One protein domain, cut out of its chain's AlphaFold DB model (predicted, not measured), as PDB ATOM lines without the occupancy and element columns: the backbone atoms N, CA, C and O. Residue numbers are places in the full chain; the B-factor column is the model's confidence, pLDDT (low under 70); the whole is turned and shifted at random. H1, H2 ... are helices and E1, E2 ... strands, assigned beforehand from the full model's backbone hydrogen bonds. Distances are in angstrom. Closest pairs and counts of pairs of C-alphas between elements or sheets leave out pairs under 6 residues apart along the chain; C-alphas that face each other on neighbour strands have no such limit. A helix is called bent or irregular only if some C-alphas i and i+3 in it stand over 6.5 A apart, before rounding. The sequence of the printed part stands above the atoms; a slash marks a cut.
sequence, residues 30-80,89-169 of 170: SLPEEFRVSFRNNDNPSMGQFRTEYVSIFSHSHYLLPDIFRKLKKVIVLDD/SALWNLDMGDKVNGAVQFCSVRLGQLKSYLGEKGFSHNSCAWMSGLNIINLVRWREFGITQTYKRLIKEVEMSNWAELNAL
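AT A GLANCE: This is residues 30 to 80 and 89 to 169 of the 170 residues of a protein of Trifolium medium (UniProt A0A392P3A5). A small three-stranded sheet, with strands E4 and E5 sharply bent, has the two-stranded hairpin E1 and E2 beside those bends and the short helices H1, H2, H3 and H4 round its borders. The long helix H5 leads away from H1, and residues 156 to 169 stick out as a free arm. The printed part has 132 residues with five named helices and five named strands, in the order E1 E2 H1 E3 H2 E4 H3 E5 H4 H5; the larger sheet runs E3, E5, E4, antiparallel throughout, and E1 and E2 make a second antiparallel sheet. The class is mixed, helices and strands. The whole is only just loose, close to compact, with a radius of gyration of the C-alphas of 17.4 A and spans of 54 by 45 by 28 A.

IN THESE COORDINATES: In the larger sheet, E5 is residues 128 to 138, 20.8 A long, E4 residues 101 to 110, 18.1 A, and E3 residues 74 to 78. E1, residues 34 to 40, begins with C-alpha 34 at (-146.045, 80.268, 25.998) and is 19.8 A long; E2, residues 50 to 56, is 19.3 A long. H1 is residues 60 to 68, H2 89 to 92, H3 111 to 118 and H4 139 to 144. H5, residues 147 to 167, is 30.4 A long and ends with C-alpha 167 at (-173.339, 87.857, 20.586). H1 and H3 are irregular: C-alphas 63 and 66 are 7.3 A apart, C-alphas 113 and 116 7.8 A.

HOW THE PARTS SIT: E5 is the inner strand, antiparallel to E3, with N 77 and O 135 2.8 A apart, and to E4, with N 102 and O 136 2.8 A apart. E4 bends by 100 degrees at residue 107, E5 by 95 degrees at residue 133. The closest C-alphas of E2 and E5 are those of Ser 56 and Ser 132, 5.6 A apart. The hairpin E1 and E2 has N 37 and O 53 within hydrogen-bond range, 2.9 A. H1, H2, H3 and H4 only graze the larger sheet; H5 is not on it. H1 touches H4, about perpendicular at 88 degrees, closest at the C-alphas of Pro 66 and Leu 139, 5.5 A. H5 touches H1 with residues 147 to 151 alone, closest at the C-alphas of Tyr 63 and Thr 148, 5.3 A. In H4 and H5 every O i to N i+4 pair is within hydrogen-bond range, in H1 3 of 5, in H3 2 of 4; H2 is too short for one.

THE WHOLE: The C-alphas of Ser 46 and Lys 71, 56.4 A apart, are the two farthest apart. Residues 81 to 88 are not printed, and C-alphas 80 and 89 are 19.5 A apart across this cut. Of the links printed whole, none is long. The mean pLDDT of the printed part is 84.2; residues 30 to 31, 41 to 49 and 163 to 169 are under 70.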
ATOM      1  N   SER A  30    -152.310  84.470  36.862       66.38
ATOM      2  CA  SER A  30    -151.954  83.460  35.869       66.38
ATOM      3  C   SER A  30    -150.441  83.373  35.700       66.38
ATOM      4  O   SER A  30    -149.696  84.341  35.941       66.38
ATOM      5  N   LEU A  31    -149.986  82.186  35.309       66.44
ATOM      6  CA  LEU A  31    -148.625  81.974  34.836       66.44
ATOM      7  C   LEU A  31    -148.468  82.545  33.418       66.44
ATOM      8  O   LEU A  31    -149.473  82.738  32.728       66.44
ATOM      9  N   PRO A  32    -147.235  82.879  32.997       72.88
ATOM     10  CA  PRO A  32    -146.943  83.235  31.611       72.88
ATOM     11  C   PRO A  32    -147.470  82.182  30.649       72.88
ATOM     12  O   PRO A  32    -147.276  80.987  30.856       72.88
ATOM     13  N   GLU A  33    -148.141  82.640  29.598       77.06
ATOM     14  CA  GLU A  33    -148.494  81.775  28.483       77.06
ATOM     15  C   GLU A  33    -147.330  81.728  27.496       77.06
ATOM     16  O   GLU A  33    -146.734  82.756  27.143       77.06
ATOM     17  N   GLU A  34    -147.032  80.518  27.035       82.06
ATOM     18  CA  GLU A  34    -146.045  80.268  25.998       82.06
ATOM     19  C   GLU A  34    -146.733  79.987  24.667       82.06
ATOM     20  O   GLU A  34    -147.631  79.149  24.553       82.06
ATOM     21  N   PHE A  35    -146.266  80.663  23.625       83.75
ATOM     22  CA  PHE A  35    -146.802  80.535  22.284       83.75
ATOM     23  C   PHE A  35    -145.767  79.928  21.357       83.75
ATOM     24  O   PHE A  35    -144.616  80.361  21.284       83.75
ATOM     25  N   ARG A  36    -146.225  78.965  20.560       88.69
ATOM     26  CA  ARG A  36    -145.483  78.454  19.413       88.69
ATOM     27  C   ARG A  36    -145.909  79.223  18.171       88.69
ATOM     28  O   ARG A  36    -147.029  79.043  17.693       88.69
ATOM     29  N   VAL A  37    -145.013  80.036  17.625       85.75
ATOM     30  CA  VAL A  37    -145.303  80.866  16.452       85.75
ATOM     31  C   VAL A  37    -144.502  80.369  15.255       85.75
ATOM     32  O   VAL A  37    -143.280  80.251  15.313       85.75
ATOM     33  N   SER A  38    -145.198  80.061  14.160       87.00
ATOM     34  CA  SER A  38    -144.590  79.589  12.914       87.00
ATOM     35  C   SER A  38    -144.678  80.665  11.840       87.00
ATOM     36  O   SER A  38    -145.767  81.094  11.462       87.00
ATOM     37  N   PHE A  39    -143.529  81.057  11.299       81.69
ATOM     38  CA  PHE A  39    -143.429  82.028  10.213       81.69
ATOM     39  C   PHE A  39    -142.978  81.340   8.933       81.69
ATOM     40  O   PHE A  39    -142.144  80.432   8.957       81.69
ATOM     41  N   ARG A  40    -143.491  81.790   7.788       77.25
ATOM     42  CA  ARG A  40    -142.952  81.378   6.490       77.25
ATOM     43  C   ARG A  40    -141.579  82.030   6.304       77.25
ATOM     44  O   ARG A  40    -141.456  83.243   6.466       77.25
ATOM     45  N   ASN A  41    -140.562  81.234   5.983       68.56
ATOM     46  CA  ASN A  41    -139.230  81.761   5.719       68.56
ATOM     47  C   ASN A  41    -139.212  82.511   4.374       68.56
ATOM     48  O   ASN A  41    -139.563  81.935   3.345       68.56
ATOM     49  N   ASN A  42    -138.813  83.785   4.386       63.16
ATOM     50  CA  ASN A  42    -138.715  84.607   3.175       63.16
ATOM     51  C   ASN A  42    -137.314  84.564   2.542       63.16
ATOM     52  O   ASN A  42    -137.169  84.952   1.387       63.16
ATOM     53  N   ASP A  43    -136.308  84.059   3.266       63.00
ATOM     54  CA  ASP A  43    -134.909  84.077   2.823       63.00
ATOM     55  C   ASP A  43    -134.561  82.906   1.880       63.00
ATOM     56  O   ASP A  43    -133.545  82.950   1.196       63.00
ATOM     57  N   ASN A  44    -135.409  81.870   1.798       54.44
ATOM     58  CA  ASN A  44    -135.267  80.758   0.848       54.44
ATOM     59  C   ASN A  44    -136.644  80.247   0.372       54.44
ATOM     60  O   ASN A  44    -137.192  79.304   0.945       54.44
ATOM     61  N   PRO A  45    -137.225  80.835  -0.690       55.84
ATOM     62  CA  PRO A  45    -138.564  80.482  -1.174       55.84
ATOM     63  C   PRO A  45    -138.666  79.099  -1.850       55.84
ATOM     64  O   PRO A  45    -139.771  78.663  -2.169       55.84
ATOM     65  N   SER A  46    -137.547  78.402  -2.080       55.50
ATOM     66  CA  SER A  46    -137.484  77.128  -2.819       55.50
ATOM     67  C   SER A  46    -137.818  75.881  -1.987       55.50
ATOM     68  O   SER A  46    -138.062  74.816  -2.548       55.50
ATOM     69  N   MET A  47    -137.911  76.003  -0.665       50.78
ATOM     70  CA  MET A  47    -138.489  74.994   0.222       50.78
ATOM     71  C   MET A  47    -139.436  75.727   1.158       50.78
ATOM     72  O   MET A  47    -139.022  76.687   1.794       50.78
ATOM     73  N   GLY A  48    -140.697  75.304   1.253       56.19
ATOM     74  CA  GLY A  48    -141.703  75.868   2.164       56.19
ATOM     75  C   GLY A  48    -141.388  75.628   3.647       56.19
ATOM     76  O   GLY A  48    -142.219  75.098   4.377       56.19
ATOM     77  N   GLN A  49    -140.179  75.969   4.083       69.44
ATOM     78  CA  GLN A  49    -139.681  75.771   5.426       69.44
ATOM     79  C   GLN A  49    -140.284  76.849   6.320       69.44
ATOM     80  O   GLN A  49    -140.010  78.044   6.185       69.44
ATOM     81  N   PHE A  50    -141.161  76.413   7.216       77.25
ATOM     82  CA  PHE A  50    -141.638  77.241   8.308       77.25
ATOM     83  C   PHE A  50    -140.560  77.295   9.387       77.25
ATOM     84  O   PHE A  50    -139.995  76.269   9.766       77.25
ATOM     85  N   ARG A  51    -140.280  78.499   9.876       83.12
ATOM     86  CA  ARG A  51    -139.447  78.725  11.051       83.12
ATOM     87  C   ARG A  51    -140.366  78.823  12.258       83.12
ATOM     88  O   ARG A  51    -141.244  79.684  12.282       83.12
ATOM     89  N   THR A  52    -140.174  77.937  13.224       87.25
ATOM     90  CA  THR A  52    -140.954  77.919  14.462       87.25
ATOM     91  C   THR A  52    -140.123  78.505  15.587       87.25
ATOM     92  O   THR A  52    -138.992  78.079  15.792       87.25
ATOM     93  N   GLU A  53    -140.700  79.457  16.307       88.56
ATOM     94  CA  GLU A  53    -140.111  80.083  17.484       88.56
ATOM     95  C   GLU A  53    -141.063  79.935  18.673       88.56
ATOM     96  O   GLU A  53    -142.287  79.905  18.504       88.56
ATOM     97  N   TYR A  54    -140.492  79.852  19.872       86.50
ATOM     98  CA  TYR A  54    -141.228  79.842  21.131       86.50
ATOM     99  C   TYR A  54    -141.097  81.221  21.769       86.50
ATOM    100  O   TYR A  54    -139.990  81.748  21.887       86.50
ATOM    101  N   VAL A  55    -142.224  81.830  22.127       85.31
ATOM    102  CA  VAL A  55    -142.261  83.150  22.760       85.31
ATOM    103  C   VAL A  55    -143.102  83.092  24.023       85.31
ATOM    104  O   VAL A  55    -144.192  82.527  24.018       85.31
ATOM    105  N   SER A  56    -142.603  83.710  25.085       83.88
ATOM    106  CA  SER A  56    -143.314  83.892  26.345       83.88
ATOM    107  C   SER A  56    -143.663  85.367  26.534       83.88
ATOM    108  O   SER A  56    -142.876  86.262  26.196       83.88
ATOM    109  N   ILE A  57    -144.879  85.625  27.016       83.12
ATOM    110  CA  ILE A  57    -145.375  86.975  27.304       83.12
ATOM    111  C   ILE A  57    -145.564  87.167  28.806       83.12
ATOM    112  O   ILE A  57    -145.797  86.221  29.553       83.12
ATOM    113  N   PHE A  58    -145.537  88.422  29.251       87.50
ATOM    114  CA  PHE A  58    -145.920  88.755  30.621       87.50
ATOM    115  C   PHE A  58    -147.344  88.287  30.927       87.50
ATOM    116  O   PHE A  58    -148.301  88.717  30.282       87.50
ATOM    117  N   SER A  59    -147.471  87.466  31.967       85.12
ATOM    118  CA  SER A  59    -148.764  87.114  32.549       85.12
ATOM    119  C   SER A  59    -149.394  88.274  33.307       85.12
ATOM    120  O   SER A  59    -148.726  89.256  33.639       85.12
ATOM    121  N   HIS A  60    -150.664  88.133  33.687       84.19
ATOM    122  CA  HIS A  60    -151.347  89.100  34.551       84.19
ATOM    123  C   HIS A  60    -150.572  89.382  35.848       84.19
ATOM    124  O   HIS A  60    -150.490  90.532  36.283       84.19
ATOM    125  N   SER A  61    -149.933  88.358  36.422       84.38
ATOM    126  CA  SER A  61    -149.139  88.465  37.651       84.38
ATOM    127  C   SER A  61    -147.970  89.449  37.511       84.38
ATOM    128  O   SER A  61    -147.688  90.208  38.440       84.38
ATOM    129  N   HIS A  62    -147.344  89.527  36.331       89.00
ATOM    130  CA  HIS A  62    -146.276  90.495  36.059       89.00
ATOM    131  C   HIS A  62    -146.777  91.938  36.174       89.00
ATOM    132  O   HIS A  62    -146.108  92.799  36.747       89.00
ATOM    133  N   TYR A  63    -147.993  92.203  35.691       89.94
ATOM    134  CA  TYR A  63    -148.600  93.531  35.760       89.94
ATOM    135  C   TYR A  63    -149.033  93.925  37.178       89.94
ATOM    136  O   TYR A  63    -149.288  95.106  37.421       89.94
ATOM    137  N   LEU A  64    -149.067  92.985  38.125       88.06
ATOM    138  CA  LEU A  64    -149.373  93.234  39.536       88.06
ATOM    139  C   LEU A  64    -148.126  93.453  40.403       88.06
ATOM    140  O   LEU A  64    -148.255  93.884  41.549       88.06
ATOM    141  N   LEU A  65    -146.916  93.235  39.874       90.44
ATOM    142  CA  LEU A  65    -145.659  93.419  40.614       90.44
ATOM    143  C   LEU A  65    -145.540  94.768  41.351       90.44
ATOM    144  O   LEU A  65    -145.102  94.762  42.504       90.44
ATOM    145  N   PRO A  66    -145.936  95.923  40.776       91.69
ATOM    146  CA  PRO A  66    -145.863  97.196  41.492       91.69
ATOM    147  C   PRO A  66    -146.820  97.303  42.680       91.69
ATOM    148  O   PRO A  66    -146.531  98.071  43.604       91.69
ATOM    149  N   ASP A  67    -147.923  96.551  42.657       87.44
ATOM    150  CA  ASP A  67    -148.930  96.522  43.715       87.44
ATOM    151  C   ASP A  67    -148.588  95.493  44.800       87.44
ATOM    152  O   ASP A  67    -148.870  95.753  45.971       87.44
ATOM    153  N   ILE A  68    -147.965  94.368  44.422       86.56
ATOM    154  CA  ILE A  68    -147.409  93.360  45.340       86.56
ATOM    155  C   ILE A  68    -146.230  93.979  46.104       86.56
ATOM    156  O   ILE A  68    -146.191  93.991  47.334       86.56
ATOM    157  N   PHE A  69    -145.284  94.582  45.379       90.94
ATOM    158  CA  PHE A  69    -144.042  95.125  45.925       90.94
ATOM    159  C   PHE A  69    -144.052  96.659  45.994       90.94
ATOM    160  O   PHE A  69    -143.156  97.340  45.486       90.94
ATOM    161  N   ARG A  70    -145.049  97.228  46.683       90.69
ATOM    162  CA  ARG A  70    -145.282  98.691  46.753       90.69
ATOM    163  C   ARG A  70    -144.071  99.499  47.218       90.69
ATOM    164  O   ARG A  70    -143.861 100.622  46.770       90.69
ATOM    165  N   LYS A  71    -143.281  98.930  48.131       93.25
ATOM    166  CA  LYS A  71    -142.114  99.591  48.740       93.25
ATOM    167  C   LYS A  71    -140.829  99.418  47.927       93.25
ATOM    168  O   LYS A  71    -139.866 100.143  48.170       93.25
ATOM    169  N   LEU A  72    -140.793  98.475  46.983       95.62
ATOM    170  CA  LEU A  72    -139.609  98.235  46.165       95.62
ATOM    171  C   LEU A  72    -139.556  99.208  44.985       95.62
ATOM    172  O   LEU A  72    -140.574  99.611  44.408       95.62
ATOM    173  N   LYS A  73    -138.329  99.591  44.625       96.25
ATOM    174  CA  LYS A  73    -138.058 100.477  43.486       96.25
ATOM    175  C   LYS A  73    -137.795  99.706  42.196       96.25
ATOM    176  O   LYS A  73    -138.110 100.199  41.120       96.25
ATOM    177  N   LYS A  74    -137.210  98.518  42.313       96.50
ATOM    178  CA  LYS A  74    -136.754  97.690  41.201       96.50
ATOM    179  C   LYS A  74    -136.802  96.223  41.606       96.50
ATOM    180  O   LYS A  74    -136.605  95.926  42.783       96.50
ATOM    181  N   VAL A  75    -137.053  95.344  40.645       96.38
ATOM    182  CA  VAL A  75    -137.005  93.885  40.810       96.38
ATOM    183  C   VAL A  75    -136.327  93.252  39.597       96.38
ATOM    184  O   VAL A  75    -136.370  93.819  38.506       96.38
ATOM    185  N   ILE A  76    -135.699  92.095  39.796       96.19
ATOM    186  CA  ILE A  76    -135.301  91.197  38.708       96.19
ATOM    187  C   ILE A  76    -136.291  90.038  38.740       96.19
ATOM    188  O   ILE A  76    -136.459  89.413  39.785       96.19
ATOM    189  N   VAL A  77    -136.962  89.803  37.620       93.62
ATOM    190  CA  VAL A  77    -137.904  88.703  37.419       93.62
ATOM    191  C   VAL A  77    -137.214  87.651  36.568       93.62
ATOM    192  O   VAL A  77    -136.611  87.987  35.546       93.62
ATOM    193  N   LEU A  78    -137.282  86.408  37.030       92.94
ATOM    194  CA  LEU A  78    -136.708  85.230  36.399       92.94
ATOM    195  C   LEU A  78    -137.805  84.167  36.349       92.94
ATOM    196  O   LEU A  78    -138.486  83.980  37.362       92.94
ATOM    197  N   ASP A  79    -137.957  83.505  35.207       88.38
ATOM    198  CA  ASP A  79    -138.839  82.341  35.097       88.38
ATOM    199  C   ASP A  79    -138.289  81.166  35.931       88.38
ATOM    200  O   ASP A  79    -137.125  81.143  36.350       88.38
ATOM    201  N   ASP A  80    -139.154  80.199  36.226       86.69
ATOM    202  CA  ASP A  80    -138.854  79.035  37.063       86.69
ATOM    203  C   ASP A  80    -137.898  78.031  36.399       86.69
ATOM    204  O   ASP A  80    -137.295  77.201  37.084       86.69
ATOM    205  N   SER A  89    -125.442  91.111  40.248       94.75
ATOM    206  CA  SER A  89    -125.167  92.523  40.559       94.75
ATOM    207  C   SER A  89    -124.951  93.366  39.309       94.75
ATOM    208  O   SER A  89    -125.314  94.538  39.305       94.75
ATOM    209  N   ALA A  90    -124.404  92.793  38.233       94.25
ATOM    210  CA  ALA A  90    -124.263  93.503  36.963       94.25
ATOM    211  C   ALA A  90    -125.630  93.896  36.371       94.25
ATOM    212  O   ALA A  90    -125.810  95.032  35.939       94.25
ATOM    213  N   LEU A  91    -126.612  92.987  36.415       94.50
ATOM    214  CA  LEU A  91    -127.985  93.253  35.976       94.50
ATOM    215  C   LEU A  91    -128.702  94.198  36.942       94.50
ATOM    216  O   LEU A  91    -129.395  95.120  36.519       94.50
ATOM    217  N   TRP A  92    -128.497  94.012  38.247       95.56
ATOM    218  CA  TRP A  92    -129.073  94.889  39.257       95.56
ATOM    219  C   TRP A  92    -128.553  96.318  39.124       95.56
ATOM    220  O   TRP A  92    -129.333  97.250  39.242       95.56
ATOM    221  N   ASN A  93    -127.270  96.530  38.849       95.69
ATOM    222  CA  ASN A  93    -126.682  97.867  38.749       95.69
ATOM    223  C   ASN A  93    -126.798  98.488  37.351       95.69
ATOM    224  O   ASN A  93    -126.272  99.578  37.134       95.69
ATOM    225  N   LEU A  94    -127.494  97.828  36.419       95.19
ATOM    226  CA  LEU A  94    -127.728  98.355  35.082       95.19
ATOM    227  C   LEU A  94    -128.462  99.704  35.151       95.19
ATOM    228  O   LEU A  94    -129.497  99.829  35.817       95.19
ATOM    229  N   ASP A  95    -127.938 100.702  34.436       95.38
ATOM    230  CA  ASP A  95    -128.623 101.978  34.252       95.38
ATOM    231  C   ASP A  95    -129.780 101.803  33.266       95.38
ATOM    232  O   ASP A  95    -129.592 101.526  32.081       95.38
ATOM    233  N   MET A  96    -130.997 101.937  33.783       95.19
ATOM    234  CA  MET A  96    -132.222 101.820  32.997       95.19
ATOM    235  C   MET A  96    -132.697 103.165  32.435       95.19
ATOM    236  O   MET A  96    -133.641 103.177  31.641       95.19
ATOM    237  N   GLY A  97    -132.108 104.293  32.850       94.81
ATOM    238  CA  GLY A  97    -132.626 105.628  32.555       94.81
ATOM    239  C   GLY A  97    -134.136 105.727  32.811       94.81
ATOM    240  O   GLY A  97    -134.638 105.384  33.885       94.81
ATOM    241  N   ASP A  98    -134.882 106.136  31.783       94.19
ATOM    242  CA  ASP A  98    -136.344 106.279  31.836       94.19
ATOM    243  C   ASP A  98    -137.112 105.026  31.388       94.19
ATOM    244  O   ASP A  98    -138.331 105.060  31.204       94.19
ATOM    245  N   LYS A  99    -136.422 103.899  31.183       95.44
ATOM    246  CA  LYS A  99    -137.058 102.652  30.753       95.44
ATOM    247  C   LYS A  99    -137.728 101.951  31.932       95.44
ATOM    248  O   LYS A  99    -137.197 101.869  33.038       95.44
ATOM    249  N   VAL A 100    -138.910 101.407  31.660       96.38
ATOM    250  CA  VAL A 100    -139.700 100.633  32.625       96.38
ATOM    251  C   VAL A 100    -139.158  99.214  32.781       96.38
ATOM    252  O   VAL A 100    -139.157  98.677  33.885       96.38
ATOM    253  N   ASN A 101    -138.694  98.619  31.684       95.56
ATOM    254  CA  ASN A 101    -138.267  97.231  31.623       95.56
ATOM    255  C   ASN A 101    -136.955  97.103  30.841       95.56
ATOM    256  O   ASN A 101    -136.804  97.717  29.782       95.56
ATOM    257  N   GLY A 102    -136.029  96.309  31.369       95.44
ATOM    258  CA  GLY A 102    -134.815  95.867  30.698       95.44
ATOM    259  C   GLY A 102    -134.915  94.370  30.440       95.44
ATOM    260  O   GLY A 102    -135.073  93.604  31.384       95.44
ATOM    261  N   ALA A 103    -134.820  93.967  29.177       93.38
ATOM    262  CA  ALA A 103    -135.037  92.592  28.742       93.38
ATOM    263  C   ALA A 103    -134.060  92.213  27.629       93.38
ATOM    264  O   ALA A 103    -133.524  93.081  26.931       93.38
ATOM    265  N   VAL A 104    -133.867  90.911  27.427       88.75
ATOM    266  CA  VAL A 104    -133.088  90.404  26.295       88.75
ATOM    267  C   VAL A 104    -133.899  90.561  25.009       88.75
ATOM    268  O   VAL A 104    -135.057  90.148  24.914       88.75
ATOM    269  N   GLN A 105    -133.275  91.170  24.003       89.94
ATOM    270  CA  GLN A 105    -133.870  91.350  22.685       89.94
ATOM    271  C   GLN A 105    -133.903  90.023  21.919       89.94
ATOM    272  O   GLN A 105    -132.892  89.334  21.801       89.94
ATOM    273  N   PHE A 106    -135.050  89.712  21.322       88.56
ATOM    274  CA  PHE A 106    -135.282  88.503  20.542       88.56
ATOM    275  C   PHE A 106    -135.713  88.860  19.115       88.56
ATOM    276  O   PHE A 106    -136.887  89.064  18.820       88.56
ATOM    277  N   CYS A 107    -134.744  88.971  18.201       89.38
ATOM    278  CA  CYS A 107    -134.988  89.401  16.814       89.38
ATOM    279  C   CYS A 107    -135.425  88.289  15.857       89.38
ATOM    280  O   CYS A 107    -135.738  88.574  14.700       89.38
ATOM    281  N   SER A 108    -135.466  87.042  16.327       87.44
ATOM    282  CA  SER A 108    -136.084  85.926  15.607       87.44
ATOM    283  C   SER A 108    -137.568  86.167  15.335       87.44
ATOM    284  O   SER A 108    -138.095  85.664  14.347       87.44
ATOM    285  N   VAL A 109    -138.209  86.978  16.184       87.88
ATOM    286  CA  VAL A 109    -139.579  87.451  16.023       87.88
ATOM    287  C   VAL A 109    -139.580  88.974  16.002       87.88
ATOM    288  O   VAL A 109    -139.129  89.636  16.935       87.88
ATOM    289  N   ARG A 110    -140.095  89.552  14.920       89.69
ATOM    290  CA  ARG A 110    -140.324  90.993  14.791       89.69
ATOM    291  C   ARG A 110    -141.783  91.315  15.069       89.69
ATOM    292  O   ARG A 110    -142.676  90.575  14.664       89.69
ATOM    293  N   LEU A 111    -142.040  92.465  15.687       88.06
ATOM    294  CA  LEU A 111    -143.393  92.881  16.064       88.06
ATOM    295  C   LEU A 111    -144.323  93.023  14.850       88.06
ATOM    296  O   LEU A 111    -145.504  92.708  14.945       88.06
ATOM    297  N   GLY A 112    -143.793  93.391  13.678       87.44
ATOM    298  CA  GLY A 112    -144.568  93.416  12.432       87.44
ATOM    299  C   GLY A 112    -145.124  92.050  12.018       87.44
ATOM    300  O   GLY A 112    -146.166  91.992  11.369       87.44
ATOM    301  N   GLN A 113    -144.477  90.951  12.422       86.56
ATOM    302  CA  GLN A 113    -144.975  89.592  12.183       86.56
ATOM    303  C   GLN A 113    -146.112  89.211  13.143       86.56
ATOM    304  O   GLN A 113    -146.848  88.272  12.864       86.56
ATOM    305  N   LEU A 114    -146.278  89.950  14.246       83.50
ATOM    306  CA  LEU A 114    -147.336  89.763  15.244       83.50
ATOM    307  C   LEU A 114    -148.475  90.784  15.094       83.50
ATOM    308  O   LEU A 114    -149.351  90.858  15.953       83.50
ATOM    309  N   LYS A 115    -148.499  91.572  14.010       85.31
ATOM    310  CA  LYS A 115    -149.468  92.666  13.824       85.31
ATOM    311  C   LYS A 115    -150.936  92.228  13.841       85.31
ATOM    312  O   LYS A 115    -151.800  93.009  14.214       85.31
ATOM    313  N   SER A 116    -151.227  90.982  13.464       81.19
ATOM    314  CA  SER A 116    -152.582  90.420  13.554       81.19
ATOM    315  C   SER A 116    -153.067  90.279  14.998       81.19
ATOM    316  O   SER A 116    -154.268  90.266  15.222       81.19
ATOM    317  N   TYR A 117    -152.143  90.187  15.958       76.44
ATOM    318  CA  TYR A 117    -152.430  90.037  17.385       76.44
ATOM    319  C   TYR A 117    -152.248  91.350  18.153       76.44
ATOM    320  O   TYR A 117    -153.018  91.651  19.056       76.44
ATOM    321  N   LEU A 118    -151.236  92.147  17.794       76.50
ATOM    322  CA  LEU A 118    -150.902  93.406  18.475       76.50
ATOM    323  C   LEU A 118    -151.614  94.634  17.878       76.50
ATOM    324  O   LEU A 118    -151.492  95.739  18.406       76.50
ATOM    325  N   GLY A 119    -152.321  94.462  16.759       78.19
ATOM    326  CA  GLY A 119    -152.796  95.562  15.924       78.19
ATOM    327  C   GLY A 119    -151.661  96.224  15.132       78.19
ATOM    328  O   GLY A 119    -150.528  95.751  15.110       78.19
ATOM    329  N   GLU A 120    -151.957  97.335  14.456       75.19
ATOM    330  CA  GLU A 120    -150.979  98.046  13.603       75.19
ATOM    331  C   GLU A 120    -150.449  99.354  14.217       75.19
ATOM    332  O   GLU A 120    -149.682 100.081  13.588       75.19
ATOM    333  N   LYS A 121    -150.860  99.696  15.443       78.31
ATOM    334  CA  LYS A 121    -150.494 100.962  16.095       78.31
ATOM    335  C   LYS A 121    -149.517 100.728  17.243       78.31
ATOM    336  O   LYS A 121    -149.605  99.740  17.959       78.31
ATOM    337  N   GLY A 122    -148.623 101.692  17.461       77.75
ATOM    338  CA  GLY A 122    -147.789 101.751  18.667       77.75
ATOM    339  C   GLY A 122    -146.434 101.045  18.588       77.75
ATOM    340  O   GLY A 122    -145.695 101.079  19.567       77.75
ATOM    341  N   PHE A 123    -146.059 100.460  17.446       83.81
ATOM    342  CA  PHE A 123    -144.732  99.866  17.259       83.81
ATOM    343  C   PHE A 123    -144.250  99.923  15.804       83.81
ATOM    344  O   PHE A 123    -145.034 100.006  14.864       83.81
ATOM    345  N   SER A 124    -142.928  99.861  15.615       89.69
ATOM    346  CA  SER A 124    -142.324  99.689  14.291       89.69
ATOM    347  C   SER A 124    -142.350  98.218  13.894       89.69
ATOM    348  O   SER A 124    -141.984  97.351  14.688       89.69
ATOM    349  N   HIS A 125    -142.710  97.926  12.643       88.31
ATOM    350  CA  HIS A 125    -142.757  96.552  12.128       88.31
ATOM    351  C   HIS A 125    -141.399  95.843  12.215       88.31
ATOM    352  O   HIS A 125    -141.345  94.623  12.364       88.31
ATOM    353  N   ASN A 126    -140.308  96.612  12.166       89.81
ATOM    354  CA  ASN A 126    -138.949  96.091  12.241       89.81
ATOM    355  C   ASN A 126    -138.426  95.955  13.676       89.81
ATOM    356  O   ASN A 126    -137.334  95.418  13.855       89.81
ATOM    357  N   SER A 127    -139.166  96.408  14.691       91.25
ATOM    358  CA  SER A 127    -138.779  96.212  16.089       91.25
ATOM    359  C   SER A 127    -138.742  94.727  16.427       91.25
ATOM    360  O   SER A 127    -139.633  93.968  16.043       91.25
ATOM    361  N   CYS A 128    -137.710  94.313  17.154       91.06
ATOM    362  CA  CYS A 128    -137.630  92.956  17.677       91.06
ATOM    363  C   CYS A 128    -138.547  92.803  18.890       91.06
ATOM    364  O   CYS A 128    -138.744  93.758  19.646       91.06
ATOM    365  N   ALA A 129    -139.076  91.598  19.074       89.25
ATOM    366  CA  ALA A 129    -139.698  91.216  20.327       89.25
ATOM    367  C   ALA A 129    -138.643  91.129  21.446       89.25
ATOM    368  O   ALA A 129    -137.431  91.186  21.213       89.25
ATOM    369  N   TRP A 130    -139.120  90.994  22.673       90.00
ATOM    370  CA  TRP A 130    -138.329  90.683  23.858       90.00
ATOM    371  C   TRP A 130    -139.080  89.615  24.652       90.00
ATOM    372  O   TRP A 130    -140.298  89.497  24.518       90.00
ATOM    373  N   MET A 131    -138.349  88.807  25.415       85.12
ATOM    374  CA  MET A 131    -138.911  87.657  26.133       85.12
ATOM    375  C   MET A 131    -139.208  87.993  27.597       85.12
ATOM    376  O   MET A 131    -138.522  88.823  28.201       85.12
ATOM    377  N   SER A 132    -140.200  87.323  28.189       87.06
ATOM    378  CA  SER A 132    -140.574  87.521  29.595       87.06
ATOM    379  C   SER A 132    -139.660  86.834  30.614       87.06
ATOM    380  O   SER A 132    -139.684  87.228  31.778       87.06
ATOM    381  N   GLY A 133    -138.814  85.887  30.202       86.25
ATOM    382  CA  GLY A 133    -138.123  85.025  31.170       86.25
ATOM    383  C   GLY A 133    -136.956  85.622  31.949       86.25
ATOM    384  O   GLY A 133    -136.548  85.069  32.966       86.25
ATOM    385  N   LEU A 134    -136.429  86.777  31.534       92.19
ATOM    386  CA  LEU A 134    -135.470  87.541  32.336       92.19
ATOM    387  C   LEU A 134    -135.694  89.030  32.124       92.19
ATOM    388  O   LEU A 134    -135.432  89.564  31.043       92.19
ATOM    389  N   ASN A 135    -136.159  89.701  33.176       94.88
ATOM    390  CA  ASN A 135    -136.561  91.098  33.107       94.88
ATOM    391  C   ASN A 135    -136.107  91.880  34.336       94.88
ATOM    392  O   ASN A 135    -136.285  91.455  35.474       94.88
ATOM    393  N   ILE A 136    -135.549  93.065  34.112       97.19
ATOM    394  CA  ILE A 136    -135.228  94.034  35.159       97.19
ATOM    395  C   ILE A 136    -136.316  95.095  35.101       97.19
ATOM    396  O   ILE A 136    -136.397  95.851  34.137       97.19
ATOM    397  N   ILE A 137    -137.162  95.155  36.123       97.06
ATOM    398  CA  ILE A 137    -138.344  96.012  36.115       97.06
ATOM    399  C   ILE A 137    -138.149  97.173  37.081       97.06
ATOM    400  O   ILE A 137    -137.992  96.986  38.288       97.06
ATOM    401  N   ASN A 138    -138.220  98.392  36.551       97.69
ATOM    402  CA  ASN A 138    -138.247  99.623  37.324       97.69
ATOM    403  C   ASN A 138    -139.680  99.908  37.792       97.69
ATOM    404  O   ASN A 138    -140.483 100.513  37.080       97.69
ATOM    405  N   LEU A 139    -139.997  99.484  39.017       97.56
ATOM    406  CA  LEU A 139    -141.330  99.629  39.604       97.56
ATOM    407  C   LEU A 139    -141.720 101.092  39.846       97.56
ATOM    408  O   LEU A 139    -142.908 101.403  39.884       97.56
ATOM    409  N   VAL A 140    -140.750 102.001  40.004       97.00
ATOM    410  CA  VAL A 140    -141.038 103.441  40.110       97.00
ATOM    411  C   VAL A 140    -141.584 103.954  38.782       97.00
ATOM    412  O   VAL A 140    -142.717 104.427  38.745       97.00
ATOM    413  N   ARG A 141    -140.838 103.765  37.684       97.81
ATOM    414  CA  ARG A 141    -141.281 104.177  36.341       97.81
ATOM    415  C   ARG A 141    -142.563 103.462  35.919       97.81
ATOM    416  O   ARG A 141    -143.438 104.082  35.329       97.81
ATOM    417  N   TRP A 142    -142.716 102.183  36.265       97.31
ATOM    418  CA  TRP A 142    -143.941 101.425  35.990       97.31
ATOM    419  C   TRP A 142    -145.186 102.083  36.599       97.31
ATOM    420  O   TRP A 142    -146.211 102.208  35.925       97.31
ATOM    421  N   ARG A 143    -145.098 102.515  37.867       95.88
ATOM    422  CA  ARG A 143    -146.184 103.228  38.557       95.88
ATOM    423  C   ARG A 143    -146.413 104.614  37.967       95.88
ATOM    424  O   ARG A 143    -147.560 104.968  37.724       95.88
ATOM    425  N   GLU A 144    -145.347 105.370  37.705       96.94
ATOM    426  CA  GLU A 144    -145.432 106.717  37.117       96.94
ATOM    427  C   GLU A 144    -146.128 106.718  35.751       96.94
ATOM    428  O   GLU A 144    -146.963 107.579  35.487       96.94
ATOM    429  N   PHE A 145    -145.837 105.729  34.903       96.62
ATOM    430  CA  PHE A 145    -146.478 105.589  33.594       96.62
ATOM    431  C   PHE A 145    -147.839 104.875  33.638       96.62
ATOM    432  O   PHE A 145    -148.468 104.714  32.594       96.62
ATOM    433  N   GLY A 146    -148.310 104.437  34.811       94.69
ATOM    434  CA  GLY A 146    -149.617 103.790  34.960       94.69
ATOM    435  C   GLY A 146    -149.781 102.534  34.096       94.69
ATOM    436  O   GLY A 146    -150.843 102.312  33.504       94.69
ATOM    437  N   ILE A 147    -148.719 101.730  33.963       94.06
ATOM    438  CA  ILE A 147    -148.695 100.579  33.043       94.06
ATOM    439  C   ILE A 147    -149.735  99.526  33.448       94.06
ATOM    440  O   ILE A 147    -150.457  99.021  32.592       94.06
ATOM    441  N   THR A 148    -149.888  99.247  34.746       91.38
ATOM    442  CA  THR A 148    -150.901  98.308  35.261       91.38
ATOM    443  C   THR A 148    -152.321  98.762  34.919       91.38
ATOM    444  O   THR A 148    -153.140  97.960  34.481       91.38
ATOM    445  N   GLN A 149    -152.623 100.053  35.066       89.81
ATOM    446  CA  GLN A 149    -153.940 100.621  34.759       89.81
ATOM    447  C   GLN A 149    -154.218 100.590  33.253       89.81
ATOM    448  O   GLN A 149    -155.319 100.242  32.831       89.81
ATOM    449  N   THR A 150    -153.206 100.908  32.443       90.62
ATOM    450  CA  THR A 150    -153.290 100.811  30.982       90.62
ATOM    451  C   THR A 150    -153.571  99.373  30.552       90.62
ATOM    452  O   THR A 150    -154.470  99.150  29.747       90.62
ATOM    453  N   TYR A 151    -152.861  98.403  31.129       88.44
ATOM    454  CA  TYR A 151    -153.065  96.986  30.852       88.44
ATOM    455  C   TYR A 151    -154.474  96.512  31.229       88.44
ATOM    456  O   TYR A 151    -155.153  95.918  30.396       88.44
ATOM    457  N   LYS A 152    -154.961  96.855  32.431       86.00
ATOM    458  CA  LYS A 152    -156.337  96.547  32.863       86.00
ATOM    459  C   LYS A 152    -157.386  97.054  31.871       86.00
ATOM    460  O   LYS A 152    -158.299  96.318  31.511       86.00
ATOM    461  N   ARG A 153    -157.237  98.294  31.391       86.75
ATOM    462  CA  ARG A 153    -158.143  98.863  30.383       86.75
ATOM    463  C   ARG A 153    -158.114  98.067  29.075       86.75
ATOM    464  O   ARG A 153    -159.177  97.768  28.549       86.75
ATOM    465  N   LEU A 154    -156.926  97.712  28.582       84.12
ATOM    466  CA  LEU A 154    -156.775  96.960  27.332       84.12
ATOM    467  C   LEU A 154    -157.399  95.563  27.413       84.12
ATOM    468  O   LEU A 154    -158.108  95.167  26.496       84.12
ATOM    469  N   ILE A 155    -157.184  94.834  28.513       82.19
ATOM    470  CA  ILE A 155    -157.802  93.513  28.713       82.19
ATOM    471  C   ILE A 155    -159.327  93.624  28.709       82.19
ATOM    472  O   ILE A 155    -159.991  92.876  27.998       82.19
ATOM    473  N   LYS A 156    -159.881  94.620  29.408       82.62
ATOM    474  CA  LYS A 156    -161.326  94.862  29.423       82.62
ATOM    475  C   LYS A 156    -161.890  95.165  28.030       82.62
ATOM    476  O   LYS A 156    -162.964  94.678  27.689       82.62
ATOM    477  N   GLU A 157    -161.188  95.968  27.232       81.69
ATOM    478  CA  GLU A 157    -161.584  96.262  25.849       81.69
ATOM    479  C   GLU A 157    -161.604  94.987  24.991       81.69
ATOM    480  O   GLU A 157    -162.588  94.744  24.295       81.69
ATOM    481  N   VAL A 158    -160.573  94.142  25.097       77.56
ATOM    482  CA  VAL A 158    -160.485  92.868  24.360       77.56
ATOM    483  C   VAL A 158    -161.582  91.893  24.780       77.56
ATOM    484  O   VAL A 158    -162.246  91.315  23.920       77.56
ATOM    485  N   GLU A 159    -161.820  91.729  26.083       75.69
ATOM    486  CA  GLU A 159    -162.908  90.887  26.583       75.69
ATOM    487  C   GLU A 159    -164.250  91.364  26.025       75.69
ATOM    488  O   GLU A 159    -164.981  90.576  25.428       75.69
ATOM    489  N   MET A 160    -164.562  92.659  26.152       71.88
ATOM    490  CA  MET A 160    -165.807  93.237  25.636       71.88
ATOM    491  C   MET A 160    -165.975  93.039  24.124       71.88
ATOM    492  O   MET A 160    -167.089  92.770  23.674       71.88
ATOM    493  N   SER A 161    -164.897  93.148  23.342       73.06
ATOM    494  CA  SER A 161    -164.919  92.870  21.902       73.06
ATOM    495  C   SER A 161    -165.234  91.405  21.600       73.06
ATOM    496  O   SER A 161    -166.129  91.141  20.800       73.06
ATOM    497  N   ASN A 162    -164.591  90.457  22.288       70.38
ATOM    498  CA  ASN A 162    -164.873  89.029  22.120       70.38
ATOM    499  C   ASN A 162    -166.329  88.687  22.492       70.38
ATOM    500  O   ASN A 162    -166.988  87.916  21.796       70.38
ATOM    501  N   TRP A 163    -166.863  89.293  23.558       58.44
ATOM    502  CA  TRP A 163    -168.275  89.150  23.939       58.44
ATOM    503  C   TRP A 163    -169.230  89.715  22.880       58.44
ATOM    504  O   TRP A 163    -170.280  89.126  22.621       58.44
ATOM    505  N   ALA A 164    -168.889  90.847  22.259       58.31
ATOM    506  CA  ALA A 164    -169.686  91.430  21.184       58.31
ATOM    507  C   ALA A 164    -169.679  90.555  19.918       58.31
ATOM    508  O   ALA A 164    -170.729  90.386  19.303       58.31
ATOM    509  N   GLU A 165    -168.538  89.959  19.560       62.84
ATOM    510  CA  GLU A 165    -168.436  89.012  18.440       62.84
ATOM    511  C   GLU A 165    -169.243  87.732  18.688       62.84
ATOM    512  O   GLU A 165    -169.976  87.291  17.805       62.84
ATOM    513  N   LEU A 166    -169.184  87.167  19.900       53.19
ATOM    514  CA  LEU A 166    -169.982  85.993  20.275       53.19
ATOM    515  C   LEU A 166    -171.491  86.272  20.215       53.19
ATOM    516  O   LEU A 166    -172.245  85.436  19.725       53.19
ATOM    517  N   ASN A 167    -171.931  87.454  20.654       46.78
ATOM    518  CA  ASN A 167    -173.339  87.857  20.586       46.78
ATOM    519  C   ASN A 167    -173.804  88.218  19.167       46.78
ATOM    520  O   ASN A 167    -175.002  88.228  18.917       46.78
ATOM    521  N   ALA A 168    -172.894  88.521  18.238       47.91
ATOM    522  CA  ALA A 168    -173.233  88.741  16.831       47.91
ATOM    523  C   ALA A 168    -173.444  87.426  16.052       47.91
ATOM    524  O   ALA A 168    -173.890  87.455  14.905       47.91
ATOM    525  N   LEU A 169    -173.105  86.284  16.660       46.06
ATOM    526  CA  LEU A 169    -173.237  84.941  16.089       46.06
ATOM    527  C   LEU A 169    -174.467  84.170  16.614       46.06
ATOM    528  O   LEU A 169    -174.675  83.031  16.192       46.06
TER     529      LEU A 169